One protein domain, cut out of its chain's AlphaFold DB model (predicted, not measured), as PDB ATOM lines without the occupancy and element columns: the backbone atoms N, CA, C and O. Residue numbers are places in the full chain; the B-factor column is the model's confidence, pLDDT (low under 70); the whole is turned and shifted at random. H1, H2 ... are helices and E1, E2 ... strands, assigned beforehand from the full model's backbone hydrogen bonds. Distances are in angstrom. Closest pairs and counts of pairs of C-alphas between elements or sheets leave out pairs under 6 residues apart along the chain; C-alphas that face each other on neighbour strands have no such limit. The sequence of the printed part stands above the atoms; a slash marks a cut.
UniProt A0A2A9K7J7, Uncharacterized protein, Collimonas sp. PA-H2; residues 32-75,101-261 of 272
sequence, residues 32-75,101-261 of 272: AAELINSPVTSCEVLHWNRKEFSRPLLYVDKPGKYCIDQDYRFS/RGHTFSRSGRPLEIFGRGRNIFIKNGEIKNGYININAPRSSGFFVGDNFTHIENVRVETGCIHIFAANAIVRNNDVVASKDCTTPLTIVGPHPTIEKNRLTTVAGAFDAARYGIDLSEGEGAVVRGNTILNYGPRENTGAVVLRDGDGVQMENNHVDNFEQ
ATOM      1  N   ALA A  32      37.802  23.435  19.526       43.12
ATOM      2  CA  ALA A  32      36.938  24.624  19.487       43.12
ATOM      3  C   ALA A  32      37.465  25.703  18.519       43.12
ATOM      4  O   ALA A  32      36.701  26.276  17.748       43.12
ATOM      5  N   ALA A  33      38.784  25.932  18.491       43.16
ATOM      6  CA  ALA A  33      39.399  26.929  17.606       43.16
ATOM      7  C   ALA A  33      39.350  26.537  16.113       43.16
ATOM      8  O   ALA A  33      39.377  27.398  15.236       43.16
ATOM      9  N   GLU A  34      39.259  25.240  15.808       37.34
ATOM     10  CA  GLU A  34      39.292  24.732  14.433       37.34
ATOM     11  C   GLU A  34      37.943  24.917  13.707       37.34
ATOM     12  O   GLU A  34      37.922  25.230  12.518       37.34
ATOM     13  N   LEU A  35      36.819  24.876  14.433       44.50
ATOM     14  CA  LEU A  35      35.480  25.173  13.894       44.50
ATOM     15  C   LEU A  35      35.254  26.667  13.597       44.50
ATOM     16  O   LEU A  35      34.438  27.013  12.740       44.50
ATOM     17  N   ILE A  36      36.008  27.565  14.237       49.47
ATOM     18  CA  ILE A  36      35.933  29.015  13.990       49.47
ATOM     19  C   ILE A  36      36.820  29.420  12.793       49.47
ATOM     20  O   ILE A  36      36.485  30.366  12.077       49.47
ATOM     21  N   ASN A  37      37.874  28.650  12.489       45.56
ATOM     22  CA  ASN A  37      38.858  28.951  11.439       45.56
ATOM     23  C   ASN A  37      38.552  28.393  10.038       45.56
ATOM     24  O   ASN A  37      39.251  28.749   9.089       45.56
ATOM     25  N   SER A  38      37.511  27.576   9.846       42.75
ATOM     26  CA  SER A  38      37.035  27.323   8.481       42.75
ATOM     27  C   SER A  38      36.372  28.593   7.925       42.75
ATOM     28  O   SER A  38      35.492  29.156   8.596       42.75
ATOM     29  N   PRO A  39      36.729  29.046   6.703       40.16
ATOM     30  CA  PRO A  39      36.005  30.092   5.994       40.16
ATOM     31  C   PRO A  39      34.667  29.508   5.543       40.16
ATOM     32  O   PRO A  39      34.451  29.169   4.383       40.16
ATOM     33  N   VAL A  40      33.761  29.337   6.498       48.19
ATOM     34  CA  VAL A  40      32.353  29.140   6.213       48.19
ATOM     35  C   VAL A  40      31.879  30.498   5.711       48.19
ATOM     36  O   VAL A  40      31.638  31.416   6.487       48.19
ATOM     37  N   THR A  41      31.826  30.653   4.392       54.03
ATOM     38  CA  THR A  41      31.274  31.841   3.723       54.03
ATOM     39  C   THR A  41      29.772  32.007   3.974       54.03
ATOM     40  O   THR A  41      29.207  33.039   3.624       54.03
ATOM     41  N   SER A  42      29.121  31.020   4.597       75.69
ATOM     42  CA  SER A  42      27.716  31.049   4.992       75.69
ATOM     43  C   SER A  42      27.563  31.193   6.511       75.69
ATOM     44  O   SER A  42      27.712  30.231   7.261       75.69
ATOM     45  N   CYS A  43      27.243  32.396   6.967       91.06
ATOM     46  CA  CYS A  43      26.654  32.628   8.284       91.06
ATOM     47  C   CYS A  43      25.128  32.461   8.204       91.06
ATOM     48  O   CYS A  43      24.524  32.733   7.163       91.06
ATOM     49  N   GLU A  44      24.497  32.017   9.289       95.44
ATOM     50  CA  GLU A  44      23.041  32.017   9.418       95.44
ATOM     51  C   GLU A  44      22.549  33.459   9.574       95.44
ATOM     52  O   GLU A  44      22.973  34.181  10.479       95.44
ATOM     53  N   VAL A  45      21.666  33.902   8.682       95.75
ATOM     54  CA  VAL A  45      21.139  35.264   8.752       95.75
ATOM     55  C   VAL A  45      20.101  35.355   9.868       95.75
ATOM     56  O   VAL A  45      19.093  34.647   9.855       95.75
ATOM     57  N   LEU A  46      20.335  36.246  10.831       94.94
ATOM     58  CA  LEU A  46      19.402  36.487  11.923       94.94
ATOM     59  C   LEU A  46      18.249  37.367  11.456       94.94
ATOM     60  O   LEU A  46      18.425  38.520  11.051       94.94
ATOM     61  N   HIS A  47      17.044  36.833  11.617       91.12
ATOM     62  CA  HIS A  47      15.805  37.537  11.344       91.12
ATOM     63  C   HIS A  47      14.917  37.569  12.579       91.12
ATOM     64  O   HIS A  47      14.807  36.598  13.327       91.12
ATOM     65  N   TRP A  48      14.228  38.690  12.775       87.56
ATOM     66  CA  TRP A  48      13.229  38.789  13.829       87.56
ATOM     67  C   TRP A  48      12.021  37.893  13.507       87.56
ATOM     68  O   TRP A  48      11.249  38.170  12.582       87.56
ATOM     69  N   ASN A  49      11.822  36.844  14.312       83.88
ATOM     70  CA  ASN A  49      10.655  35.972  14.215       83.88
ATOM     71  C   ASN A  49       9.400  36.650  14.790       83.88
ATOM     72  O   ASN A  49       9.059  36.496  15.963       83.88
ATOM     73  N   ARG A  50       8.671  37.375  13.936       81.56
ATOM     74  CA  ARG A  50       7.430  38.081  14.310       81.56
ATOM     75  C   ARG A  50       6.291  37.166  14.769       81.56
ATOM     76  O   ARG A  50       5.347  37.654  15.382       81.56
ATOM     77  N   LYS A  51       6.330  35.873  14.428       82.12
ATOM     78  CA  LYS A  51       5.290  34.915  14.837       82.12
ATOM     79  C   LYS A  51       5.470  34.470  16.285       82.12
ATOM     80  O   LYS A  51       4.488  34.184  16.955       82.12
ATOM     81  N   GLU A  52       6.715  34.411  16.738       81.19
ATOM     82  CA  GLU A  52       7.084  33.939  18.072       81.19
ATOM     83  C   GLU A  52       7.250  35.094  19.061       81.19
ATOM     84  O   GLU A  52       6.842  34.998  20.216       81.19
ATOM     85  N   PHE A  53       7.776  36.227  18.590       77.94
ATOM     86  CA  PHE A  53       8.027  37.393  19.422       77.94
ATOM     87  C   PHE A  53       7.215  38.590  18.941       77.94
ATOM     88  O   PHE A  53       7.442  39.133  17.860       77.94
ATOM     89  N   SER A  54       6.318  39.067  19.806       78.50
ATOM     90  CA  SER A  54       5.518  40.284  19.599       78.50
ATOM     91  C   SER A  54       6.344  41.576  19.572       78.50
ATOM     92  O   SER A  54       5.821  42.646  19.266       78.50
ATOM     93  N   ARG A  55       7.640  41.482  19.875       79.19
ATOM     94  CA  ARG A  55       8.605  42.581  19.914       79.19
ATOM     95  C   ARG A  55       9.874  42.205  19.148       79.19
ATOM     96  O   ARG A  55      10.170  41.012  19.081       79.19
ATOM     97  N   PRO A  56      10.643  43.188  18.646       84.12
ATOM     98  CA  PRO A  56      11.902  42.937  17.956       84.12
ATOM     99  C   PRO A  56      12.898  42.183  18.838       84.12
ATOM    100  O   PRO A  56      13.425  42.744  19.797       84.12
ATOM    101  N   LEU A  57      13.121  40.911  18.510       89.50
ATOM    102  CA  LEU A  57      14.083  40.036  19.167       89.50
ATOM    103  C   LEU A  57      14.752  39.145  18.117       89.50
ATOM    104  O   LEU A  57      14.074  38.438  17.367       89.50
ATOM    105  N   LEU A  58      16.077  39.190  18.096       93.94
ATOM    106  CA  LEU A  58      16.954  38.211  17.473       93.94
ATOM    107  C   LEU A  58      17.407  37.249  18.572       93.94
ATOM    108  O   LEU A  58      17.833  37.686  19.644       93.94
ATOM    109  N   TYR A  59      17.288  35.951  18.326       95.00
ATOM    110  CA  TYR A  59      17.533  34.926  19.333       95.00
ATOM    111  C   TYR A  59      18.518  33.893  18.793       95.00
ATOM    112  O   TYR A  59      18.334  33.395  17.686       95.00
ATOM    113  N   VAL A  60      19.563  33.600  19.564       96.69
ATOM    114  CA  VAL A  60      20.595  32.605  19.250       96.69
ATOM    115  C   VAL A  60      20.674  31.622  20.410       96.69
ATOM    116  O   VAL A  60      21.109  31.980  21.504       96.69
ATOM    117  N   ASP A  61      20.262  30.381  20.176       96.31
ATOM    118  CA  ASP A  61      20.207  29.315  21.184       96.31
ATOM    119  C   ASP A  61      21.108  28.119  20.865       96.31
ATOM    120  O   ASP A  61      21.161  27.155  21.631       96.31
ATOM    121  N   LYS A  62      21.860  28.194  19.763       96.12
ATOM    122  CA  LYS A  62      22.795  27.159  19.323       96.12
ATOM    123  C   LYS A  62      24.157  27.761  18.966       96.12
ATOM    124  O   LYS A  62      24.228  28.930  18.588       96.12
ATOM    125  N   PRO A  63      25.243  26.978  19.095       96.69
ATOM    126  CA  PRO A  63      26.544  27.343  18.547       96.69
ATOM    127  C   PRO A  63      26.468  27.605  17.044       96.69
ATOM    128  O   PRO A  63      25.745  26.903  16.332       96.69
ATOM    129  N   GLY A  64      27.253  28.558  16.545       95.88
ATOM    130  CA  GLY A  64      27.270  28.861  15.118       95.88
ATOM    131  C   GLY A  64      27.803  30.242  14.761       95.88
ATOM    132  O   GLY A  64      28.133  31.061  15.618       95.88
ATOM    133  N   LYS A  65      27.877  30.490  13.451       97.00
ATOM    134  CA  LYS A  65      28.188  31.803  12.882       97.00
ATOM    135  C   LYS A  65      26.902  32.421  12.364       97.00
ATOM    136  O   LYS A  65      26.229  31.833  11.522       97.00
ATOM    137  N   TYR A  66      26.614  33.621  12.827       97.44
ATOM    138  CA  TYR A  66      25.408  34.367  12.543       97.44
ATOM    139  C   TYR A  66      25.761  35.698  11.908       97.44
ATOM    140  O   TYR A  66      26.797  36.290  12.215       97.44
ATOM    141  N   CYS A  67      24.896  36.188  11.032       96.75
ATOM    142  CA  CYS A  67      25.082  37.498  10.447       96.75
ATOM    143  C   CYS A  67      23.809  38.299  10.303       96.75
ATOM    144  O   CYS A  67      22.692  37.789  10.295       96.75
ATOM    145  N   ILE A  68      24.034  39.595  10.182       95.38
ATOM    146  CA  ILE A  68      23.025  40.590   9.878       95.38
ATOM    147  C   ILE A  68      23.160  40.955   8.403       95.38
ATOM    148  O   ILE A  68      24.273  41.100   7.899       95.38
ATOM    149  N   ASP A  69      22.035  41.065   7.706       94.50
ATOM    150  CA  ASP A  69      21.959  41.387   6.275       94.50
ATOM    151  C   ASP A  69      21.236  42.712   5.987       94.50
ATOM    152  O   ASP A  69      21.097  43.119   4.832       94.50
ATOM    153  N   GLN A  70      20.763  43.386   7.034       94.44
ATOM    154  CA  GLN A  70      20.049  44.647   6.937       94.44
ATOM    155  C   GLN A  70      20.204  45.483   8.204       94.44
ATOM    156  O   GLN A  70      20.434  44.973   9.302       94.44
ATOM    157  N   ASP A  71      19.990  46.786   8.061       95.19
ATOM    158  CA  ASP A  71      19.827  47.661   9.212       95.19
ATOM    159  C   ASP A  71      18.539  47.327   9.967       95.19
ATOM    160  O   ASP A  71      17.454  47.216   9.391       95.19
ATOM    161  N   TYR A  72      18.643  47.278  11.287       91.62
ATOM    162  CA  TYR A  72      17.519  47.067  12.181       91.62
ATOM    163  C   TYR A  72      17.224  48.357  12.941       91.62
ATOM    164  O   TYR A  72      17.917  48.719  13.892       91.62
ATOM    165  N   ARG A  73      16.186  49.072  12.492       90.31
ATOM    166  CA  ARG A  73      15.779  50.378  13.029       90.31
ATOM    167  C   ARG A  73      14.368  50.297  13.589       90.31
ATOM    168  O   ARG A  73      13.421  50.036  12.850       90.31
ATOM    169  N   PHE A  74      14.228  50.548  14.887       81.94
ATOM    170  CA  PHE A  74      12.942  50.476  15.574       81.94
ATOM    171  C   PHE A  74      12.597  51.786  16.259       81.94
ATOM    172  O   PHE A  74      13.399  52.350  17.005       81.94
ATOM    173  N   SER A  75      11.359  52.220  16.047       80.56
ATOM    174  CA  SER A  75      10.789  53.356  16.754       80.56
ATOM    175  C   SER A  75       9.879  52.862  17.864       80.56
ATOM    176  O   SER A  75       8.794  52.346  17.603       80.56
ATOM    177  N   ARG A 101      28.268  42.814   9.752       96.19
ATOM    178  CA  ARG A 101      28.587  43.117   8.342       96.19
ATOM    179  C   ARG A 101      28.479  44.595   7.944       96.19
ATOM    180  O   ARG A 101      28.199  44.924   6.796       96.19
ATOM    181  N   GLY A 102      28.732  45.493   8.889       96.88
ATOM    182  CA  GLY A 102      28.622  46.941   8.735       96.88
ATOM    183  C   GLY A 102      27.209  47.492   8.941       96.88
ATOM    184  O   GLY A 102      27.024  48.703   8.847       96.88
ATOM    185  N   HIS A 103      26.222  46.644   9.235       97.62
ATOM    186  CA  HIS A 103      24.853  47.069   9.501       97.62
ATOM    187  C   HIS A 103      24.697  47.719  10.874       97.62
ATOM    188  O   HIS A 103      25.503  47.539  11.793       97.62
ATOM    189  N   THR A 104      23.616  48.488  10.989       97.19
ATOM    190  CA  THR A 104      23.280  49.250  12.188       97.19
ATOM    191  C   THR A 104      22.122  48.623  12.957       97.19
ATOM    192  O   THR A 104      21.045  48.394  12.402       97.19
ATOM    193  N   PHE A 105      22.292  48.471  14.268       95.25
ATOM    194  CA  PHE A 105      21.196  48.314  15.222       95.25
ATOM    195  C   PHE A 105      20.854  49.665  15.845       95.25
ATOM    196  O   PHE A 105      21.711  50.344  16.411       95.25
ATOM    197  N   SER A 106      19.592  50.076  15.755       92.12
ATOM    198  CA  SER A 106      19.132  51.350  16.301       92.12
ATOM    199  C   SER A 106      17.728  51.246  16.874       92.12
ATOM    200  O   SER A 106      16.816  50.684  16.260       92.12
ATOM    201  N   ARG A 107      17.547  51.838  18.055       86.00
ATOM    202  CA  ARG A 107      16.255  51.922  18.730       86.00
ATOM    203  C   ARG A 107      16.035  53.317  19.304       86.00
ATOM    204  O   ARG A 107      16.859  53.812  20.075       86.00
ATOM    205  N   SER A 108      14.920  53.951  18.939       83.25
ATOM    206  CA  SER A 108      14.526  55.224  19.548       83.25
ATOM    207  C   SER A 108      13.957  55.016  20.957       83.25
ATOM    208  O   SER A 108      13.413  53.958  21.284       83.25
ATOM    209  N   GLY A 109      14.094  56.031  21.813       81.81
ATOM    210  CA  GLY A 109      13.661  55.965  23.207       81.81
ATOM    211  C   GLY A 109      14.651  55.185  24.072       81.81
ATOM    212  O   GLY A 109      15.721  55.691  24.403       81.81
ATOM    213  N   ARG A 110      14.299  53.954  24.465       82.50
ATOM    214  CA  ARG A 110      15.115  53.159  25.399       82.50
ATOM    215  C   ARG A 110      16.341  52.538  24.718       82.50
ATOM    216  O   ARG A 110      16.177  51.980  23.628       82.50
ATOM    217  N   PRO A 111      17.518  52.511  25.376       87.50
ATOM    218  CA  PRO A 111      18.710  51.913  24.785       87.50
ATOM    219  C   PRO A 111      18.510  50.420  24.527       87.50
ATOM    220  O   PRO A 111      17.944  49.737  25.382       87.50
ATOM    221  N   LEU A 112      18.896  49.915  23.355       92.44
ATOM    222  CA  LEU A 112      18.840  48.483  23.040       92.44
ATOM    223  C   LEU A 112      19.930  47.707  23.786       92.44
ATOM    224  O   LEU A 112      20.956  48.271  24.145       92.44
ATOM    225  N   GLU A 113      19.719  46.412  23.985       94.12
ATOM    226  CA  GLU A 113      20.719  45.530  24.591       94.12
ATOM    227  C   GLU A 113      21.056  44.391  23.629       94.12
ATOM    228  O   GLU A 113      20.158  43.731  23.099       94.12
ATOM    229  N   ILE A 114      22.349  44.152  23.426       96.94
ATOM    230  CA  ILE A 114      22.866  42.865  22.968       96.94
ATOM    231  C   ILE A 114      23.288  42.099  24.218       96.94
ATOM    232  O   ILE A 114      24.275  42.457  24.855       96.94
ATOM    233  N   PHE A 115      22.534  41.065  24.574       97.44
ATOM    234  CA  PHE A 115      22.787  40.247  25.752       97.44
ATOM    235  C   PHE A 115      23.359  38.895  25.345       97.44
ATOM    236  O   PHE A 115      22.753  38.174  24.551       97.44
ATOM    237  N   GLY A 116      24.484  38.520  25.942       96.88
ATOM    238  CA  GLY A 116      25.081  37.203  25.787       96.88
ATOM    239  C   GLY A 116      25.192  36.470  27.113       96.88
ATOM    240  O   GLY A 116      25.644  37.032  28.108       96.88
ATOM    241  N   ARG A 117      24.823  35.192  27.118       94.94
ATOM    242  CA  ARG A 117      25.083  34.247  28.197       94.94
ATOM    243  C   ARG A 117      25.612  32.946  27.611       94.94
ATOM    244  O   ARG A 117      24.859  32.154  27.056       94.94
ATOM    245  N   GLY A 118      26.906  32.723  27.777       91.88
ATOM    246  CA  GLY A 118      27.618  31.600  27.179       91.88
ATOM    247  C   GLY A 118      29.120  31.847  27.174       91.88
ATOM    248  O   GLY A 118      29.596  32.818  27.757       91.88
ATOM    249  N   ARG A 119      29.868  30.951  26.540       92.06
ATOM    250  CA  ARG A 119      31.326  31.048  26.377       92.06
ATOM    251  C   ARG A 119      31.653  31.306  24.912       92.06
ATOM    252  O   ARG A 119      30.855  30.930  24.061       92.06
ATOM    253  N   ASN A 120      32.818  31.869  24.603       93.81
ATOM    254  CA  ASN A 120      33.294  32.008  23.218       93.81
ATOM    255  C   ASN A 120      32.300  32.788  22.345       93.81
ATOM    256  O   ASN A 120      31.885  32.316  21.290       93.81
ATOM    257  N   ILE A 121      31.873  33.959  22.836       96.88
ATOM    258  CA  ILE A 121      30.957  34.857  22.122       96.88
ATOM    259  C   ILE A 121      31.773  35.942  21.419       96.88
ATOM    260  O   ILE A 121      32.522  36.684  22.059       96.88
ATOM    261  N   PHE A 122      31.597  36.041  20.105       97.88
ATOM    262  CA  PHE A 122      32.259  36.997  19.228       97.88
ATOM    263  C   PHE A 122      31.204  37.934  18.641       97.88
ATOM    264  O   PHE A 122      30.244  37.467  18.035       97.88
ATOM    265  N   ILE A 123      31.365  39.246  18.795       98.25
ATOM    266  CA  ILE A 123      30.505  40.252  18.152       98.25
ATOM    267  C   ILE A 123      31.404  41.191  17.367       98.25
ATOM    268  O   ILE A 123      32.334  41.772  17.933       98.25
ATOM    269  N   LYS A 124      31.135  41.349  16.068       98.25
ATOM    270  CA  LYS A 124      32.011  42.143  15.210       98.25
ATOM    271  C   LYS A 124      31.322  42.927  14.104       98.25
ATOM    272  O   LYS A 124      30.201  42.618  13.708       98.25
ATOM    273  N   ASN A 125      32.065  43.904  13.585       98.31
ATOM    274  CA  ASN A 125      31.829  44.608  12.325       98.31
ATOM    275  C   ASN A 125      30.445  45.265  12.221       98.31
ATOM    276  O   ASN A 125      29.634  44.858  11.396       98.31
ATOM    277  N   GLY A 126      30.148  46.302  12.998       97.88
ATOM    278  CA  GLY A 126      28.896  47.042  12.795       97.88
ATOM    279  C   GLY A 126      28.699  48.215  13.733       97.88
ATOM    280  O   GLY A 126      29.623  48.630  14.434       97.88
ATOM    281  N   GLU A 127      27.480  48.745  13.741       98.31
ATOM    282  CA  GLU A 127      27.135  49.958  14.477       98.31
ATOM    283  C   GLU A 127      25.935  49.743  15.406       98.31
ATOM    284  O   GLU A 127      24.924  49.149  15.036       98.31
ATOM    285  N   ILE A 128      26.032  50.269  16.623       97.31
ATOM    286  CA  ILE A 128      24.969  50.284  17.622       97.31
ATOM    287  C   ILE A 128      24.685  51.736  17.991       97.31
ATOM    288  O   ILE A 128      25.538  52.443  18.534       97.31
ATOM    289  N   LYS A 129      23.456  52.181  17.733       95.56
ATOM    290  CA  LYS A 129      22.965  53.505  18.120       95.56
ATOM    291  C   LYS A 129      22.049  53.375  19.323       95.56
ATOM    292  O   LYS A 129      21.019  52.707  19.223       95.56
ATOM    293  N   ASN A 130      22.385  54.069  20.412       92.19
ATOM    294  CA  ASN A 130      21.635  54.028  21.668       92.19
ATOM    295  C   ASN A 130      21.485  52.585  22.186       92.19
ATOM    296  O   ASN A 130      20.398  52.009  22.137       92.19
ATOM    297  N   GLY A 131      22.576  51.971  22.644       93.12
ATOM    298  CA  GLY A 131      22.536  50.596  23.128       93.12
ATOM    299  C   GLY A 131      23.815  50.092  23.768       93.12
ATOM    300  O   GLY A 131      24.872  50.693  23.629       93.12
ATOM    301  N   TYR A 132      23.700  48.976  24.475       94.56
ATOM    302  CA  TYR A 132      24.797  48.361  25.207       94.56
ATOM    303  C   TYR A 132      25.008  46.903  24.805       94.56
ATOM    304  O   TYR A 132      24.071  46.200  24.423       94.56
ATOM    305  N   ILE A 133      26.260  46.460  24.896       97.81
ATOM    306  CA  ILE A 133      26.652  45.055  24.767       97.81
ATOM    307  C   ILE A 133      26.919  44.536  26.175       97.81
ATOM    308  O   ILE A 133      27.723  45.119  26.893       97.81
ATOM    309  N   ASN A 134      26.255  43.457  26.569       97.31
ATOM    310  CA  ASN A 134      26.343  42.873  27.900       97.31
ATOM    311  C   ASN A 134      26.577  41.364  27.789       97.31
ATOM    312  O   ASN A 134      25.647  40.601  27.524       97.31
ATOM    313  N   ILE A 135      27.824  40.930  27.966       97.44
ATOM    314  CA  ILE A 135      28.213  39.520  27.861       97.44
ATOM    315  C   ILE A 135      28.522  38.968  29.244       97.44
ATOM    316  O   ILE A 135      29.427  39.440  29.921       97.44
ATOM    317  N   ASN A 136      27.787  37.933  29.638       95.19
ATOM    318  CA  ASN A 136      27.912  37.260  30.921       95.19
ATOM    319  C   ASN A 136      28.324  35.805  30.714       95.19
ATOM    320  O   ASN A 136      27.484  34.933  30.467       95.19
ATOM    321  N   ALA A 137      29.619  35.527  30.843       90.81
ATOM    322  CA  ALA A 137      30.093  34.156  30.854       90.81
ATOM    323  C   ALA A 137      29.603  33.427  32.121       90.81
ATOM    324  O   ALA A 137      29.464  34.036  33.187       90.81
ATOM    325  N   PRO A 138      29.324  32.114  32.041       85.38
ATOM    326  CA  PRO A 138      28.956  31.322  33.207       85.38
ATOM    327  C   PRO A 138      30.016  31.404  34.316       85.38
ATOM    328  O   PRO A 138      31.203  31.161  34.083       85.38
ATOM    329  N   ARG A 139      29.565  31.688  35.543       84.88
ATOM    330  CA  ARG A 139      30.386  31.646  36.762       84.88
ATOM    331  C   ARG A 139      29.967  30.468  37.641       84.88
ATOM    332  O   ARG A 139      28.781  30.156  37.736       84.88
ATOM    333  N   SER A 140      30.932  29.842  38.310       79.12
ATOM    334  CA  SER A 140      30.716  28.855  39.371       79.12
ATOM    335  C   SER A 140      31.421  29.337  40.629       79.12
ATOM    336  O   SER A 140      32.621  29.593  40.607       79.12
ATOM    337  N   SER A 141      30.672  29.484  41.725       77.56
ATOM    338  CA  SER A 141      31.201  29.934  43.024       77.56
ATOM    339  C   SER A 141      32.004  31.244  42.958       77.56
ATOM    340  O   SER A 141      33.006  31.394  43.644       77.56
ATOM    341  N   GLY A 142      31.589  32.183  42.100       70.56
ATOM    342  CA  GLY A 142      32.287  33.458  41.896       70.56
ATOM    343  C   GLY A 142      33.445  33.407  40.895       70.56
ATOM    344  O   GLY A 142      33.876  34.455  40.433       70.56
ATOM    345  N   PHE A 143      33.886  32.234  40.449       71.00
ATOM    346  CA  PHE A 143      34.968  32.100  39.470       71.00
ATOM    347  C   PHE A 143      34.431  31.863  38.059       71.00
ATOM    348  O   PHE A 143      33.365  31.267  37.875       71.00
ATOM    349  N   PHE A 144      35.170  32.315  37.046       75.38
ATOM    350  CA  PHE A 144      34.875  31.992  35.652       75.38
ATOM    351  C   PHE A 144      35.107  30.501  35.397       75.38
ATOM    352  O   PHE A 144      36.136  29.946  35.773       75.38
ATOM    353  N   VAL A 145      34.127  29.831  34.784       68.12
ATOM    354  CA  VAL A 145      34.222  28.391  34.509       68.12
ATOM    355  C   VAL A 145      35.001  28.164  33.217       68.12
ATOM    356  O   VAL A 145      34.451  28.373  32.135       68.12
ATOM    357  N   GLY A 146      36.244  27.695  33.339       64.81
ATOM    358  CA  GLY A 146      37.131  27.381  32.213       64.81
ATOM    359  C   GLY A 146      37.616  28.609  31.439       64.81
ATOM    360  O   GLY A 146      37.316  29.748  31.804       64.81
ATOM    361  N   ASP A 147      38.350  28.360  30.352       69.25
ATOM    362  CA  ASP A 147      38.753  29.411  29.423       69.25
ATOM    363  C   ASP A 147      37.510  29.942  28.707       69.25
ATOM    364  O   ASP A 147      36.978  29.340  27.771       69.25
ATOM    365  N   ASN A 148      37.001  31.061  29.202       77.75
ATOM    366  CA  ASN A 148      35.977  31.826  28.520       77.75
ATOM    367  C   ASN A 148      36.703  32.824  27.644       77.75
ATOM    368  O   ASN A 148      37.528  33.561  28.158       77.75
ATOM    369  N   PHE A 149      36.423  32.840  26.348       86.38
ATOM    370  CA  PHE A 149      36.879  33.906  25.472       86.38
ATOM    371  C   PHE A 149      35.657  34.732  25.083       86.38
ATOM    372  O   PHE A 149      34.612  34.196  24.728       86.38
ATOM    373  N   THR A 150      35.731  36.045  25.211       93.94
ATOM    374  CA  THR A 150      34.725  36.949  24.640       93.94
ATOM    375  C   THR A 150      35.467  37.931  23.774       93.94
ATOM    376  O   THR A 150      36.465  38.483  24.223       93.94
ATOM    377  N   HIS A 151      35.010  38.149  22.549       97.56
ATOM    378  CA  HIS A 151      35.712  39.010  21.608       97.56
ATOM    379  C   HIS A 151      34.752  40.027  21.007       97.56
ATOM    380  O   HIS A 151      33.797  39.662  20.326       97.56
ATOM    381  N   ILE A 152      35.016  41.310  21.244       98.44
ATOM    382  CA  ILE A 152      34.293  42.416  20.614       98.44
ATOM    383  C   ILE A 152      35.249  43.199  19.719       98.44
ATOM    384  O   ILE A 152      36.271  43.709  20.195       98.44
ATOM    385  N   GLU A 153      34.946  43.283  18.425       98.56
ATOM    386  CA  GLU A 153      35.851  43.914  17.462       98.56
ATOM    387  C   GLU A 153      35.177  44.690  16.334       98.56
ATOM    388  O   GLU A 153      34.197  44.241  15.749       98.56
ATOM    389  N   ASN A 154      35.780  45.817  15.942       98.62
ATOM    390  CA  ASN A 154      35.297  46.649  14.836       98.62
ATOM    391  C   ASN A 154      33.824  47.053  15.036       98.62
ATOM    392  O   ASN A 154      33.036  47.075  14.086       98.62
ATOM    393  N   VAL A 155      33.435  47.321  16.285       98.62
ATOM    394  CA  VAL A 155      32.095  47.787  16.638       98.62
ATOM    395  C   VAL A 155      32.138  49.269  16.980       98.62
ATOM    396  O   VAL A 155      32.961  49.723  17.778       98.62
ATOM    397  N   ARG A 156      31.208  50.028  16.402       98.62
ATOM    398  CA  ARG A 156      30.940  51.412  16.783       98.62
ATOM    399  C   ARG A 156      29.694  51.480  17.654       98.62
ATOM    400  O   ARG A 156      28.610  51.128  17.204       98.62
ATOM    401  N   VAL A 157      29.823  51.975  18.876       97.94
ATOM    402  CA  VAL A 157      28.704  52.260  19.780       97.94
ATOM    403  C   VAL A 157      28.584  53.776  19.911       97.94
ATOM    404  O   VAL A 157      29.348  54.410  20.635       97.94
ATOM    405  N   GLU A 158      27.633  54.373  19.190       96.12
ATOM    406  CA  GLU A 158      27.469  55.837  19.124       96.12
ATOM    407  C   GLU A 158      26.983  56.429  20.453       96.12
ATOM    408  O   GLU A 158      27.262  57.581  20.776       96.12
ATOM    409  N   THR A 159      26.207  55.667  21.220       93.12
ATOM    410  CA  THR A 159      25.740  56.072  22.551       93.12
ATOM    411  C   THR A 159      25.410  54.820  23.356       93.12
ATOM    412  O   THR A 159      24.428  54.145  23.055       93.12
ATOM    413  N   GLY A 160      26.213  54.499  24.366       94.69
ATOM    414  CA  GLY A 160      26.027  53.330  25.226       94.69
ATOM    415  C   GLY A 160      27.345  52.764  25.739       94.69
ATOM    416  O   GLY A 160      28.313  53.501  25.853       94.69
ATOM    417  N   CYS A 161      27.392  51.486  26.104       96.44
ATOM    418  CA  CYS A 161      28.581  50.897  26.724       96.44
ATOM    419  C   CYS A 161      28.725  49.405  26.431       96.44
ATOM    420  O   CYS A 161      27.794  48.742  25.974       96.44
ATOM    421  N   ILE A 162      29.918  48.885  26.694       98.38
ATOM    422  CA  ILE A 162      30.255  47.470  26.596       98.38
ATOM    423  C   ILE A 162      30.576  46.970  28.003       98.38
ATOM    424  O   ILE A 162      31.499  47.470  28.638       98.38
ATOM    425  N   HIS A 163      29.833  45.976  28.478       97.81
ATOM    426  CA  HIS A 163      30.076  45.269  29.729       97.81
ATOM    427  C   HIS A 163      30.368  43.798  29.436       97.81
ATOM    428  O   HIS A 163      29.570  43.106  28.798       97.81
ATOM    429  N   ILE A 164      31.514  43.313  29.904       97.38
ATOM    430  CA  ILE A 164      31.939  41.926  29.719       97.38
ATOM    431  C   ILE A 164      32.284  41.336  31.078       97.38
ATOM    432  O   ILE A 164      33.146  41.846  31.781       97.38
ATOM    433  N   PHE A 165      31.638  40.232  31.423       95.44
ATOM    434  CA  PHE A 165      31.944  39.414  32.586       95.44
ATOM    435  C   PHE A 165      32.503  38.091  32.069       95.44
ATOM    436  O   PHE A 165      31.748  37.143  31.842       95.44
ATOM    437  N   ALA A 166      33.810  38.047  31.812       93.75
ATOM    438  CA  ALA A 166      34.509  36.884  31.276       93.75
ATOM    439  C   ALA A 166      36.017  36.962  31.564       93.75
ATOM    440  O   ALA A 166      36.594  38.046  31.586       93.75
ATOM    441  N   ALA A 167      36.658  35.798  31.695       92.81
ATOM    442  CA  ALA A 167      38.107  35.694  31.530       92.81
ATOM    443  C   ALA A 167      38.503  35.961  30.064       92.81
ATOM    444  O   ALA A 167      37.639  35.976  29.188       92.81
ATOM    445  N   ASN A 168      39.794  36.186  29.807       95.06
ATOM    446  CA  ASN A 168      40.425  36.254  28.483       95.06
ATOM    447  C   ASN A 168      39.645  37.084  27.440       95.06
ATOM    448  O   ASN A 168      39.587  36.730  26.257       95.06
ATOM    449  N   ALA A 169      38.994  38.167  27.870       96.81
ATOM    450  CA  ALA A 169      38.210  39.012  26.981       96.81
ATOM    451  C   ALA A 169      39.133  39.792  26.033       96.81
ATOM    452  O   ALA A 169      40.125  40.371  26.465       96.81
ATOM    453  N   ILE A 170      38.796  39.853  24.748       98.19
ATOM    454  CA  ILE A 170      39.502  40.633  23.732       98.19
ATOM    455  C   ILE A 170      38.569  41.733  23.243       98.19
ATOM    456  O   ILE A 170      37.544  41.473  22.616       98.19
ATOM    457  N   VAL A 171      38.927  42.985  23.499       98.69
ATOM    458  CA  VAL A 171      38.167  44.149  23.034       98.69
ATOM    459  C   VAL A 171      39.096  44.994  22.187       98.69
ATOM    460  O   VAL A 171      40.037  45.593  22.715       98.69
ATOM    461  N   ARG A 172      38.872  45.023  20.869       98.69
ATOM    462  CA  ARG A 172      39.786  45.716  19.956       98.69
ATOM    463  C   ARG A 172      39.140  46.470  18.812       98.69
ATOM    464  O   ARG A 172      38.142  46.025  18.264       98.69
ATOM    465  N   ASN A 173      39.769  47.565  18.391       98.75
ATOM    466  CA  ASN A 173      39.327  48.367  17.242       98.75
ATOM    467  C   ASN A 173      37.869  48.869  17.358       98.75
ATOM    468  O   ASN A 173      37.171  48.976  16.351       98.75
ATOM    469  N   ASN A 174      37.381  49.136  18.572       98.75
ATOM    470  CA  ASN A 174      36.029  49.655  18.787       98.75
ATOM    471  C   ASN A 174      36.041  51.178  18.975       98.75
ATOM    472  O   ASN A 174      37.012  51.727  19.493       98.75
ATOM    473  N   ASP A 175      34.951  51.853  18.608       98.69
ATOM    474  CA  ASP A 175      34.701  53.267  18.933       98.69
ATOM    475  C   ASP A 175      33.432  53.357  19.778       98.69
ATOM    476  O   ASP A 175      32.336  53.096  19.283       98.69
ATOM    477  N   VAL A 176      33.577  53.662  21.065       98.44
ATOM    478  CA  VAL A 176      32.490  53.603  22.048       98.44
ATOM    479  C   VAL A 176      32.340  54.951  22.726       98.44
ATOM    480  O   VAL A 176      33.262  55.441  23.380       98.44
ATOM    481  N   VAL A 177      31.149  55.525  22.620       96.12
ATOM    482  CA  VAL A 177      30.766  56.747  23.322       96.12
ATOM    483  C   VAL A 177      29.759  56.384  24.405       96.12
ATOM    484  O   VAL A 177      28.643  55.956  24.108       96.12
ATOM    485  N   ALA A 178      30.160  56.566  25.665       92.88
ATOM    486  CA  ALA A 178      29.323  56.322  26.832       92.88
ATOM    487  C   ALA A 178      27.994  57.075  26.712       92.88
ATOM    488  O   ALA A 178      27.973  58.260  26.375       92.88
ATOM    489  N   SER A 179      26.875  56.418  27.018       88.94
ATOM    490  CA  SER A 179      25.627  57.145  27.261       88.94
ATOM    491  C   SER A 179      25.655  57.796  28.647       88.94
ATOM    492  O   SER A 179      26.464  57.445  29.508       88.94
ATOM    493  N   LYS A 180      24.711  58.706  28.913       83.56
ATOM    494  CA  LYS A 180      24.528  59.289  30.254       83.56
ATOM    495  C   LYS A 180      24.316  58.223  31.347       83.56
ATOM    496  O   LYS A 180      24.729  58.448  32.488       83.56
ATOM    497  N   ASP A 181      23.728  57.086  30.967       83.38
ATOM    498  CA  ASP A 181      23.371  55.963  31.838       83.38
ATOM    499  C   ASP A 181      24.542  54.980  32.045       83.38
ATOM    500  O   ASP A 181      24.476  54.125  32.923       83.38
ATOM    501  N   CYS A 182      25.631  55.112  31.277       87.81
ATOM    502  CA  CYS A 182      26.843  54.303  31.410       87.81
ATOM    503  C   CYS A 182      27.932  55.080  32.159       87.81
ATOM    504  O   CYS A 182      28.398  56.117  31.687       87.81
ATOM    505  N   THR A 183      28.393  54.586  33.307       86.69
ATOM    506  CA  THR A 183      29.504  55.208  34.061       86.69
ATOM    507  C   THR A 183      30.833  55.152  33.305       86.69
ATOM    508  O   THR A 183      31.675  56.033  33.465       86.69
ATOM    509  N   THR A 184      31.003  54.155  32.440       92.19
ATOM    510  CA  THR A 184      32.178  53.952  31.592       92.19
ATOM    511  C   THR A 184      31.749  53.411  30.224       92.19
ATOM    512  O   THR A 184      30.740  52.705  30.151       92.19
ATOM    513  N   PRO A 185      32.451  53.726  29.121       96.06
ATOM    514  CA  PRO A 185      32.185  53.089  27.837       96.06
ATOM    515  C   PRO A 185      32.590  51.606  27.835       96.06
ATOM    516  O   PRO A 185      32.011  50.838  27.068       96.06
ATOM    517  N   LEU A 186      33.534  51.182  28.684       97.81
ATOM    518  CA  LEU A 186      34.003  49.798  28.735       97.81
ATOM    519  C   LEU A 186      34.192  49.313  30.175       97.81
ATOM    520  O   LEU A 186      35.071  49.794  30.885       97.81
ATOM    521  N   THR A 187      33.430  48.294  30.560       97.50
ATOM    522  CA  THR A 187      33.647  47.513  31.782       97.50
ATOM    523  C   THR A 187      34.053  46.096  31.423       97.50
ATOM    524  O   THR A 187      33.356  45.427  30.657       97.50
ATOM    525  N   ILE A 188      35.135  45.612  32.026       96.88
ATOM    526  CA  ILE A 188      35.497  44.198  32.001       96.88
ATOM    527  C   ILE A 188      35.664  43.699  33.434       96.88
ATOM    528  O   ILE A 188      36.414  44.273  34.221       96.88
ATOM    529  N   VAL A 189      34.961  42.617  33.750       95.50
ATOM    530  CA  VAL A 189      35.112  41.848  34.981       95.50
ATOM    531  C   VAL A 189      35.672  40.480  34.615       95.50
ATOM    532  O   VAL A 189      34.967  39.673  34.005       95.50
ATOM    533  N   GLY A 190      36.923  40.230  34.983       93.50
ATOM    534  CA  GLY A 190      37.589  38.941  34.834       93.50
ATOM    535  C   GLY A 190      39.049  39.026  34.391       93.50
ATOM    536  O   GLY A 190      39.497  40.075  33.921       93.50
ATOM    537  N   PRO A 191      39.794  37.916  34.550       93.75
ATOM    538  CA  PRO A 191      41.240  37.904  34.390       93.75
ATOM    539  C   PRO A 191      41.670  37.845  32.924       93.75
ATOM    540  O   PRO A 191      40.954  37.363  32.045       93.75
ATOM    541  N   HIS A 192      42.885  38.319  32.689       94.81
ATOM    542  CA  HIS A 192      43.644  38.309  31.443       94.81
ATOM    543  C   HIS A 192      42.973  38.996  30.238       94.81
ATOM    544  O   HIS A 192      43.103  38.507  29.110       94.81
ATOM    545  N   PRO A 193      42.248  40.124  30.402       96.88
ATOM    546  CA  PRO A 193      41.673  40.800  29.253       96.88
ATOM    547  C   PRO A 193      42.750  41.498  28.415       96.88
ATOM    548  O   PRO A 193      43.693  42.085  28.940       96.88
ATOM    549  N   THR A 194      42.572  41.493  27.098       98.25
ATOM    550  CA  THR A 194      43.341  42.301  26.148       98.25
ATOM    551  C   THR A 194      42.453  43.395  25.571       98.25
ATOM    552  O   THR A 194      41.456  43.124  24.902       98.25
ATOM    553  N   ILE A 195      42.831  44.646  25.810       98.62
ATOM    554  CA  ILE A 195      42.088  45.834  25.397       98.62
ATOM    555  C   ILE A 195      43.003  46.668  24.525       98.62
ATOM    556  O   ILE A 195      43.945  47.288  25.025       98.62
ATOM    557  N   GLU A 196      42.753  46.685  23.218       98.50
ATOM    558  CA  GLU A 196      43.677  47.331  22.294       98.50
ATOM    559  C   GLU A 196      43.043  48.151  21.179       98.50
ATOM    560  O   GLU A 196      42.048  47.760  20.579       98.50
ATOM    561  N   LYS A 197      43.674  49.280  20.838       98.69
ATOM    562  CA  LYS A 197      43.289  50.096  19.670       98.69
ATOM    563  C   LYS A 197      41.826  50.551  19.690       98.69
ATOM    564  O   LYS A 197      41.224  50.747  18.637       98.69
ATOM    565  N   ASN A 198      41.237  50.703  20.873       98.81
ATOM    566  CA  ASN A 198      39.891  51.239  21.013       98.81
ATOM    567  C   ASN A 198      39.934  52.757  21.152       98.81
ATOM    568  O   ASN A 198      40.873  53.316  21.721       98.81
ATOM    569  N   ARG A 199      38.875  53.415  20.693       98.50
ATOM    570  CA  ARG A 199      38.559  54.804  20.997       98.50
ATOM    571  C   ARG A 199      37.388  54.827  21.977       98.50
ATOM    572  O   ARG A 199      36.289  54.399  21.647       98.50
ATOM    573  N   LEU A 200      37.625  55.297  23.194       97.88
ATOM    574  CA  LEU A 200      36.674  55.229  24.301       97.88
ATOM    575  C   LEU A 200      36.383  56.642  24.787       97.88
ATOM    576  O   LEU A 200      37.294  57.345  25.210       97.88
ATOM    577  N   THR A 201      35.130  57.075  24.693       95.00
ATOM    578  CA  THR A 201      34.710  58.426  25.073       95.00
ATOM    579  C   THR A 201      33.735  58.365  26.241       95.00
ATOM    580  O   THR A 201      32.633  57.842  26.078       95.00
ATOM    581  N   THR A 202      34.082  58.925  27.401       90.19
ATOM    582  CA  THR A 202      33.078  59.193  28.444       90.19
ATOM    583  C   THR A 202      32.433  60.536  28.163       90.19
ATOM    584  O   THR A 202      33.134  61.519  27.964       90.19
ATOM    585  N   VAL A 203      31.110  60.621  28.183       83.38
ATOM    586  CA  VAL A 203      30.426  61.919  28.125       83.38
ATOM    587  C   VAL A 203      30.141  62.410  29.538       83.38
ATOM    588  O   VAL A 203      29.832  61.613  30.429       83.38
ATOM    589  N   ALA A 204      30.205  63.723  29.740       69.38
ATOM    590  CA  ALA A 204      29.789  64.311  31.001       69.38
ATOM    591  C   ALA A 204      28.287  64.050  31.196       69.38
ATOM    592  O   ALA A 204      27.447  64.492  30.410       69.38
ATOM    593  N   GLY A 205      27.948  63.281  32.228       63.94
ATOM    594  CA  GLY A 205      26.569  63.146  32.677       63.94
ATOM    595  C   GLY A 205      26.185  64.296  33.606       63.94
ATOM    596  O   GLY A 205      27.044  64.935  34.200       63.94
ATOM    597  N   ALA A 206      24.884  64.504  33.808       54.25
ATOM    598  CA  ALA A 206      24.361  65.494  34.759       54.25
ATOM    599  C   ALA A 206      24.639  65.161  36.247       54.25
ATOM    600  O   ALA A 206      24.156  65.867  37.125       54.25
ATOM    601  N   PHE A 207      25.364  64.076  36.539       57.34
ATOM    602  CA  PHE A 207      25.536  63.523  37.883       57.34
ATOM    603  C   PHE A 207      27.011  63.452  38.278       57.34
ATOM    604  O   PHE A 207      27.838  63.036  37.465       57.34
ATOM    605  N   ASP A 208      27.292  63.713  39.558       61.88
ATOM    606  CA  ASP A 208      28.606  63.618  40.227       61.88
ATOM    607  C   ASP A 208      29.165  62.178  40.327       61.88
ATOM    608  O   ASP A 208      30.088  61.905  41.097       61.88
ATOM    609  N   ALA A 209      28.601  61.223  39.583       67.88
ATOM    610  CA  ALA A 209      29.060  59.840  39.583       67.88
ATOM    611  C   ALA A 209      30.450  59.724  38.951       67.88
ATOM    612  O   ALA A 209      30.761  60.424  37.985       67.88
ATOM    613  N   ALA A 210      31.253  58.793  39.468       71.38
ATOM    614  CA  ALA A 210      32.580  58.537  38.938       71.38
ATOM    615  C   ALA A 210      32.500  58.083  37.477       71.38
ATOM    616  O   ALA A 210      31.694  57.208  37.140       71.38
ATOM    617  N   ARG A 211      33.320  58.688  36.614       79.69
ATOM    618  CA  ARG A 211      33.395  58.365  35.187       79.69
ATOM    619  C   ARG A 211      34.782  57.849  34.852       79.69
ATOM    620  O   ARG A 211      35.785  58.497  35.148       79.69
ATOM    621  N   TYR A 212      34.829  56.686  34.218       88.38
ATOM    622  CA  TYR A 212      36.086  56.049  33.843       88.38
ATOM    623  C   TYR A 212      36.099  55.746  32.358       88.38
ATOM    624  O   TYR A 212      35.088  55.292  31.830       88.38
ATOM    625  N   GLY A 213      37.230  55.934  31.688       92.00
ATOM    626  CA  GLY A 213      37.393  55.490  30.303       92.00
ATOM    627  C   GLY A 213      37.323  53.968  30.181       92.00
ATOM    628  O   GLY A 213      36.678  53.443  29.280       92.00
ATOM    629  N   ILE A 214      37.938  53.266  31.132       95.94
ATOM    630  CA  ILE A 214      37.889  51.811  31.268       95.94
ATOM    631  C   ILE A 214      37.688  51.465  32.745       95.94
ATOM    632  O   ILE A 214      38.372  52.015  33.610       95.94
ATOM    633  N   ASP A 215      36.792  50.527  33.027       95.56
ATOM    634  CA  ASP A 215      36.632  49.900  34.334       95.56
ATOM    635  C   ASP A 215      37.058  48.430  34.280       95.56
ATOM    636  O   ASP A 215      36.416  47.620  33.608       95.56
ATOM    637  N   LEU A 216      38.163  48.101  34.955       95.44
ATOM    638  CA  LEU A 216      38.685  46.740  35.061       95.44
ATOM    639  C   LEU A 216      38.535  46.234  36.484       95.44
ATOM    640  O   LEU A 216      39.175  46.746  37.401       95.44
ATOM    641  N   SER A 217      37.737  45.186  36.640       94.25
ATOM    642  CA  SER A 217      37.584  44.445  37.886       94.25
ATOM    643  C   SER A 217      38.102  43.023  37.702       94.25
ATOM    644  O   SER A 217      37.871  42.429  36.651       94.25
ATOM    645  N   GLU A 218      38.766  42.451  38.707       92.75
ATOM    646  CA  GLU A 218      39.356  41.101  38.608       92.75
ATOM    647  C   GLU A 218      40.368  40.987  37.440       92.75
ATOM    648  O   GLU A 218      40.533  39.930  36.838       92.75
ATOM    649  N   GLY A 219      41.023  42.099  37.082       89.44
ATOM    650  CA  GLY A 219      41.787  42.275  35.840       89.44
ATOM    651  C   GLY A 219      43.213  41.717  35.859       89.44
ATOM    652  O   GLY A 219      44.105  42.326  35.270       89.44
ATOM    653  N   GLU A 220      43.463  40.612  36.558       93.88
ATOM    654  CA  GLU A 220      44.794  39.997  36.658       93.88
ATOM    655  C   GLU A 220      45.413  39.736  35.277       93.88
ATOM    656  O   GLU A 220      44.777  39.160  34.404       93.88
ATOM    657  N   GLY A 221      46.658  40.145  35.042       95.31
ATOM    658  CA  GLY A 221      47.356  39.957  33.770       95.31
ATOM    659  C   GLY A 221      46.720  40.693  32.588       95.31
ATOM    660  O   GLY A 221      46.949  40.304  31.443       95.31
ATOM    661  N   ALA A 222      45.896  41.718  32.835       97.44
ATOM    662  CA  ALA A 222      45.314  42.524  31.770       97.44
ATOM    663  C   ALA A 222      46.391  43.217  30.924       97.44
ATOM    664  O   ALA A 222      47.378  43.731  31.450       97.44
ATOM    665  N   VAL A 223      46.156  43.313  29.617       98.25
ATOM    666  CA  VAL A 223      46.963  44.098  28.678       98.25
ATOM    667  C   VAL A 223      46.092  45.199  28.092       98.25
ATOM    668  O   VAL A 223      45.150  44.934  27.350       98.25
ATOM    669  N   VAL A 224      46.421  46.451  28.394       98.31
ATOM    670  CA  VAL A 224      45.717  47.637  27.899       98.31
ATOM    671  C   VAL A 224      46.676  48.433  27.031       98.31
ATOM    672  O   VAL A 224      47.591  49.076  27.551       98.31
ATOM    673  N   ARG A 225      46.500  48.407  25.705       98.44
ATOM    674  CA  ARG A 225      47.480  49.026  24.804       98.44
ATOM    675  C   ARG A 225      46.941  49.754  23.583       98.44
ATOM    676  O   ARG A 225      46.029  49.291  22.911       98.44
ATOM    677  N   GLY A 226      47.573  50.864  23.218       98.38
ATOM    678  CA  GLY A 226      47.242  51.571  21.977       98.38
ATOM    679  C   GLY A 226      45.830  52.160  21.942       98.38
ATOM    680  O   GLY A 226      45.313  52.381  20.852       98.38
ATOM    681  N   ASN A 227      45.171  52.344  23.089       98.62
ATOM    682  CA  ASN A 227      43.824  52.909  23.148       98.62
ATOM    683  C   ASN A 227      43.878  54.439  23.181       98.62
ATOM    684  O   ASN A 227      44.801  55.012  23.756       98.62
ATOM    685  N   THR A 228      42.850  55.083  22.635       98.25
ATOM    686  CA  THR A 228      42.569  56.510  22.808       98.25
ATOM    687  C   THR A 228      41.402  56.664  23.775       98.25
ATOM    688  O   THR A 228      40.282  56.264  23.462       98.25
ATOM    689  N   ILE A 229      41.652  57.244  24.944       96.12
ATOM    690  CA  ILE A 229      40.666  57.433  26.008       96.12
ATOM    691  C   ILE A 229      40.392  58.928  26.146       96.12
ATOM    692  O   ILE A 229      41.282  59.693  26.510       96.12
ATOM    693  N   LEU A 230      39.161  59.336  25.852       93.25
ATOM    694  CA  LEU A 230      38.700  60.717  25.925       93.25
ATOM    695  C   LEU A 230      37.688  60.830  27.054       93.25
ATOM    696  O   LEU A 230      36.541  60.401  26.909       93.25
ATOM    697  N   ASN A 231      38.093  61.413  28.172       87.31
ATOM    698  CA  ASN A 231      37.194  61.546  29.301       87.31
ATOM    699  C   ASN A 231      36.670  62.963  29.441       87.31
ATOM    700  O   ASN A 231      37.423  63.880  29.760       87.31
ATOM    701  N   TYR A 232      35.364  63.124  29.281       84.12
ATOM    702  CA  TYR A 232      34.658  64.350  29.626       84.12
ATOM    703  C   TYR A 232      33.926  64.123  30.947       84.12
ATOM    704  O   TYR A 232      33.053  63.255  31.037       84.12
ATOM    705  N   GLY A 233      34.283  64.879  31.983       73.38
ATOM    706  CA  GLY A 233      33.699  64.693  33.307       73.38
ATOM    707  C   GLY A 233      34.139  65.738  34.332       73.38
ATOM    708  O   GLY A 233      34.973  66.601  34.040       73.38
ATOM    709  N   PRO A 234      33.551  65.696  35.538       68.12
ATOM    710  CA  PRO A 234      33.922  66.591  36.618       68.12
ATOM    711  C   PRO A 234      35.320  66.264  37.150       68.12
ATOM    712  O   PRO A 234      35.703  65.096  37.270       68.12
ATOM    713  N   ARG A 235      36.066  67.314  37.504       63.69
ATOM    714  CA  ARG A 235      37.481  67.256  37.907       63.69
ATOM    715  C   ARG A 235      37.781  66.246  39.017       63.69
ATOM    716  O   ARG A 235      38.845  65.642  39.026       63.69
ATOM    717  N   GLU A 236      36.856  66.068  39.952       67.69
ATOM    718  CA  GLU A 236      37.093  65.305  41.183       67.69
ATOM    719  C   GLU A 236      36.738  63.817  41.064       67.69
ATOM    720  O   GLU A 236      37.010  63.057  41.988       67.69
ATOM    721  N   ASN A 237      36.141  63.383  39.946       71.25
ATOM    722  CA  ASN A 237      35.601  62.025  39.834       71.25
ATOM    723  C   ASN A 237      35.758  61.407  38.434       71.25
ATOM    724  O   ASN A 237      34.898  60.651  37.981       71.25
ATOM    725  N   THR A 238      36.840  61.748  37.728       75.94
ATOM    726  CA  THR A 238      37.106  61.264  36.364       75.94
ATOM    727  C   THR A 238      38.477  60.595  36.274       75.94
ATOM    728  O   THR A 238      39.474  61.173  36.701       75.94
ATOM    729  N   GLY A 239      38.546  59.388  35.704       83.75
ATOM    730  CA  GLY A 239      39.794  58.635  35.535       83.75
ATOM    731  C   GLY A 239      39.913  57.953  34.171       83.75
ATOM    732  O   GLY A 239      38.924  57.556  33.565       83.75
ATOM    733  N   ALA A 240      41.136  57.782  33.668       89.31
ATOM    734  CA  ALA A 240      41.384  57.060  32.414       89.31
ATOM    735  C   ALA A 240      41.003  55.583  32.523       89.31
ATOM    736  O   ALA A 240      40.219  55.069  31.729       89.31
ATOM    737  N   VAL A 241      41.540  54.932  33.547       92.00
ATOM    738  CA  VAL A 241      41.325  53.524  33.848       92.00
ATOM    739  C   VAL A 241      41.150  53.411  35.355       92.00
ATOM    740  O   VAL A 241      41.947  53.979  36.103       92.00
ATOM    741  N   VAL A 242      40.129  52.687  35.801       92.25
ATOM    742  CA  VAL A 242      40.031  52.213  37.183       92.25
ATOM    743  C   VAL A 242      40.369  50.729  37.220       92.25
ATOM    744  O   VAL A 242      39.897  49.957  36.389       92.25
ATOM    745  N   LEU A 243      41.216  50.352  38.175       92.12
ATOM    746  CA  LEU A 243      41.614  48.976  38.438       92.12
ATOM    747  C   LEU A 243      41.054  48.571  39.801       92.12
ATOM    748  O   LEU A 243      41.336  49.233  40.803       92.12
ATOM    749  N   ARG A 244      40.270  47.498  39.844       90.69
ATOM    750  CA  ARG A 244      39.779  46.866  41.071       90.69
ATOM    751  C   ARG A 244      40.238  45.420  41.061       90.69
ATOM    752  O   ARG A 244      39.933  44.691  40.123       90.69
ATOM    753  N   ASP A 245      40.991  45.028  42.079       84.88
ATOM    754  CA  ASP A 245      41.453  43.650  42.250       84.88
ATOM    755  C   ASP A 245      42.176  43.103  41.002       84.88
ATOM    756  O   ASP A 245      41.707  42.188  40.332       84.88
ATOM    757  N   GLY A 246      43.316  43.704  40.654       82.75
ATOM    758  CA  GLY A 246      44.158  43.264  39.541       82.75
ATOM    759  C   GLY A 246      45.632  43.204  39.936       82.75
ATOM    760  O   GLY A 246      46.118  44.080  40.648       82.75
ATOM    761  N   ASP A 247      46.333  42.185  39.445       90.69
ATOM    762  CA  ASP A 247      47.790  42.032  39.539       90.69
ATOM    763  C   ASP A 247      48.389  41.906  38.130       90.69
ATOM    764  O   ASP A 247      47.710  41.475  37.203       90.69
ATOM    765  N   GLY A 248      49.641  42.315  37.927       94.31
ATOM    766  CA  GLY A 248      50.342  42.136  36.649       94.31
ATOM    767  C   GLY A 248      49.738  42.869  35.439       94.31
ATOM    768  O   GLY A 248      49.945  42.436  34.306       94.31
ATOM    769  N   VAL A 249      48.992  43.959  35.653       96.62
ATOM    770  CA  VAL A 249      48.382  44.751  34.572       96.62
ATOM    771  C   VAL A 249      49.449  45.506  33.775       96.62
ATOM    772  O   VAL A 249      50.234  46.271  34.333       96.62
ATOM    773  N   GLN A 250      49.436  45.343  32.454       97.69
ATOM    774  CA  GLN A 250      50.317  46.034  31.516       97.69
ATOM    775  C   GLN A 250      49.560  47.169  30.823       97.69
ATOM    776  O   GLN A 250      48.499  46.955  30.238       97.69
ATOM    777  N   MET A 251      50.119  48.380  30.868       96.88
ATOM    778  CA  MET A 251      49.580  49.551  30.176       96.88
ATOM    779  C   MET A 251      50.621  50.130  29.225       96.88
ATOM    780  O   MET A 251      51.660  50.614  29.667       96.88
ATOM    781  N   GLU A 252      50.340  50.115  27.923       97.44
ATOM    782  CA  GLU A 252      51.337  50.456  26.902       97.44
ATOM    783  C   GLU A 252      50.762  51.354  25.806       97.44
ATOM    784  O   GLU A 252      49.742  51.046  25.202       97.44
ATOM    785  N   ASN A 253      51.447  52.446  25.463       97.38
ATOM    786  CA  ASN A 253      51.110  53.263  24.288       97.38
ATOM    787  C   ASN A 253      49.647  53.759  24.242       97.38
ATOM    788  O   ASN A 253      49.088  53.917  23.160       97.38
ATOM    789  N   ASN A 254      49.004  53.972  25.395       97.38
ATOM    790  CA  ASN A 254      47.664  54.554  25.445       97.38
ATOM    791  C   ASN A 254      47.756  56.082  25.386       97.38
ATOM    792  O   ASN A 254      48.616  56.687  26.027       97.38
ATOM    793  N   HIS A 255      46.844  56.696  24.646       97.25
ATOM    794  CA  HIS A 255      46.648  58.134  24.608       97.25
ATOM    795  C   HIS A 255      45.432  58.494  25.464       97.25
ATOM    796  O   HIS A 255      44.363  57.907  25.303       97.25
ATOM    797  N   VAL A 256      45.605  59.425  26.399       94.50
ATOM    798  CA  VAL A 256      44.574  59.812  27.362       94.50
ATOM    799  C   VAL A 256      44.421  61.323  27.331       94.50
ATOM    800  O   VAL A 256      45.354  62.033  27.706       94.50
ATOM    801  N   ASP A 257      43.225  61.782  26.979       89.69
ATOM    802  CA  ASP A 257      42.825  63.180  27.089       89.69
ATOM    803  C   ASP A 257      41.697  63.302  28.114       89.69
ATOM    804  O   ASP A 257      40.605  62.758  27.939       89.69
ATOM    805  N   ASN A 258      41.954  64.037  29.194       81.69
ATOM    806  CA  ASN A 258      40.945  64.358  30.198       81.69
ATOM    807  C   ASN A 258      40.507  65.814  30.015       81.69
ATOM    808  O   ASN A 258      41.319  66.734  30.108       81.69
ATOM    809  N   PHE A 259      39.217  66.013  29.783       78.50
ATOM    810  CA  PHE A 259      38.597  67.314  29.606       78.50
ATOM    811  C   PHE A 259      37.772  67.649  30.844       78.50
ATOM    812  O   PHE A 259      36.750  67.015  31.125       78.50
ATOM    813  N   GLU A 260      38.211  68.671  31.574       69.69
ATOM    814  CA  GLU A 260      37.449  69.209  32.694       69.69
ATOM    815  C   GLU A 260      36.168  69.870  32.169       69.69
ATOM    816  O   GLU A 260      36.215  70.787  31.346       69.69
ATOM    817  N   GLN A 261      35.016  69.433  32.672       64.56
ATOM    818  CA  GLN A 261      33.789  70.217  32.587       64.56
ATOM    819  C   GLN A 261      33.427  70.725  33.977       64.56
ATOM    820  O   GLN A 261      33.394  69.964  34.946       64.56
TER     821      GLN A 261
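Overview. This is residues 32 to 75 and 101 to 261 of the 272 residues of an uncharacterized protein of Collimonas sp. PA-H2 (UniProt A0A2A9K7J7). The chain is wound in stacked turns, a solenoid of parallel strands. One wall is the sheet E5, E7, E9, E12, E15, E18; the rest is a branched sheet, folded across E6, E8 and the corners E10-E11 to E19-E20, while H1, E1 and E2 lie at one end. The 205 printed residues hold H1, then E1 to E20 along the chain; both sheets are parallel and the class is mostly strand. The whole is compact, with a radius of gyration of the C-alphas of 17.2 A and spans of 51 by 39 by 32 A.

Arrangement. H1, residues 32 to 37, is on neither sheet, and 1 of its 2 O i to N i+4 pairs is within hydrogen-bond range. E1, residues 58 to 60, and E2, residues 64 to 67, pair with no named strand. In the branched sheet, E3, residues 72 to 74, and E4, residues 104 to 107, are parallel, with N 72 and O 104 2.9 A apart. E6, residues 121 to 129, is parallel to E4, with N 105 and O 127 2.8 A apart, and bends by 85 degrees at residue 125. E8, residues 150 to 157, bends by 84 degrees at residue 154; E6 lies on one side of it, with N 151 and O 121 2.9 A apart. On the other side lie E10, residues 169 to 172, with N 170 and O 150 2.8 A apart, and E11, residues 175 to 177, with N 157 and O 175 2.8 A apart. E10 runs on into E11 at 98 degrees. Next to E10 comes E13, residues 194 to 196, then E16, residues 223 to 225, and E19, residues 250 to 252; N 196 and O 171, N 195 and O 223, and N 224 and O 250 are 3.0, 2.8 and 2.8 A apart. Next to E11 comes E14, residues 199 to 202, then E17, residues 228 to 233, and E20, residues 255 to 260; N 201 and O 176, N 200 and O 228, and N 229 and O 255 are each 2.8 A apart. The other sheet has the order E5, residues 112 to 117, E7, 131 to 136, E9, 162 to 165, E12, 186 to 189, E15, 211 to 217, and E18, 238 to 244; N 114 and O 132, N 163 and O 133, N 187 and O 162, N 215 and O 186, and N 242 and O 214 are 2.9, 2.8, 2.8, 2.8 and 2.9 A apart. The sheets form a sandwich, two sheets face to face, the facing parts 8.9 A centre to centre.

Along the chain. H1 begins at C-alpha 32 (36.938, 24.624, 19.487). E6 spans 20.7 A, E8 17.2 A and E20 16.5 A, ending at C-alpha 260 (37.449, 69.209, 32.694).

Size, cuts and confidence. The C-alphas of Lys 51 and Glu 236, the two farthest apart, are 51.3 A apart. Residues 76 to 100 are not printed, with 22.2 A between C-alphas 75 and 101. The links H1 to E1 and E7 to E8 are long. The mean pLDDT of the printed part is 87.9; residues 32 to 41, 145 to 147, 204 to 209, 234 to 236 and 260 to 261 are under 70.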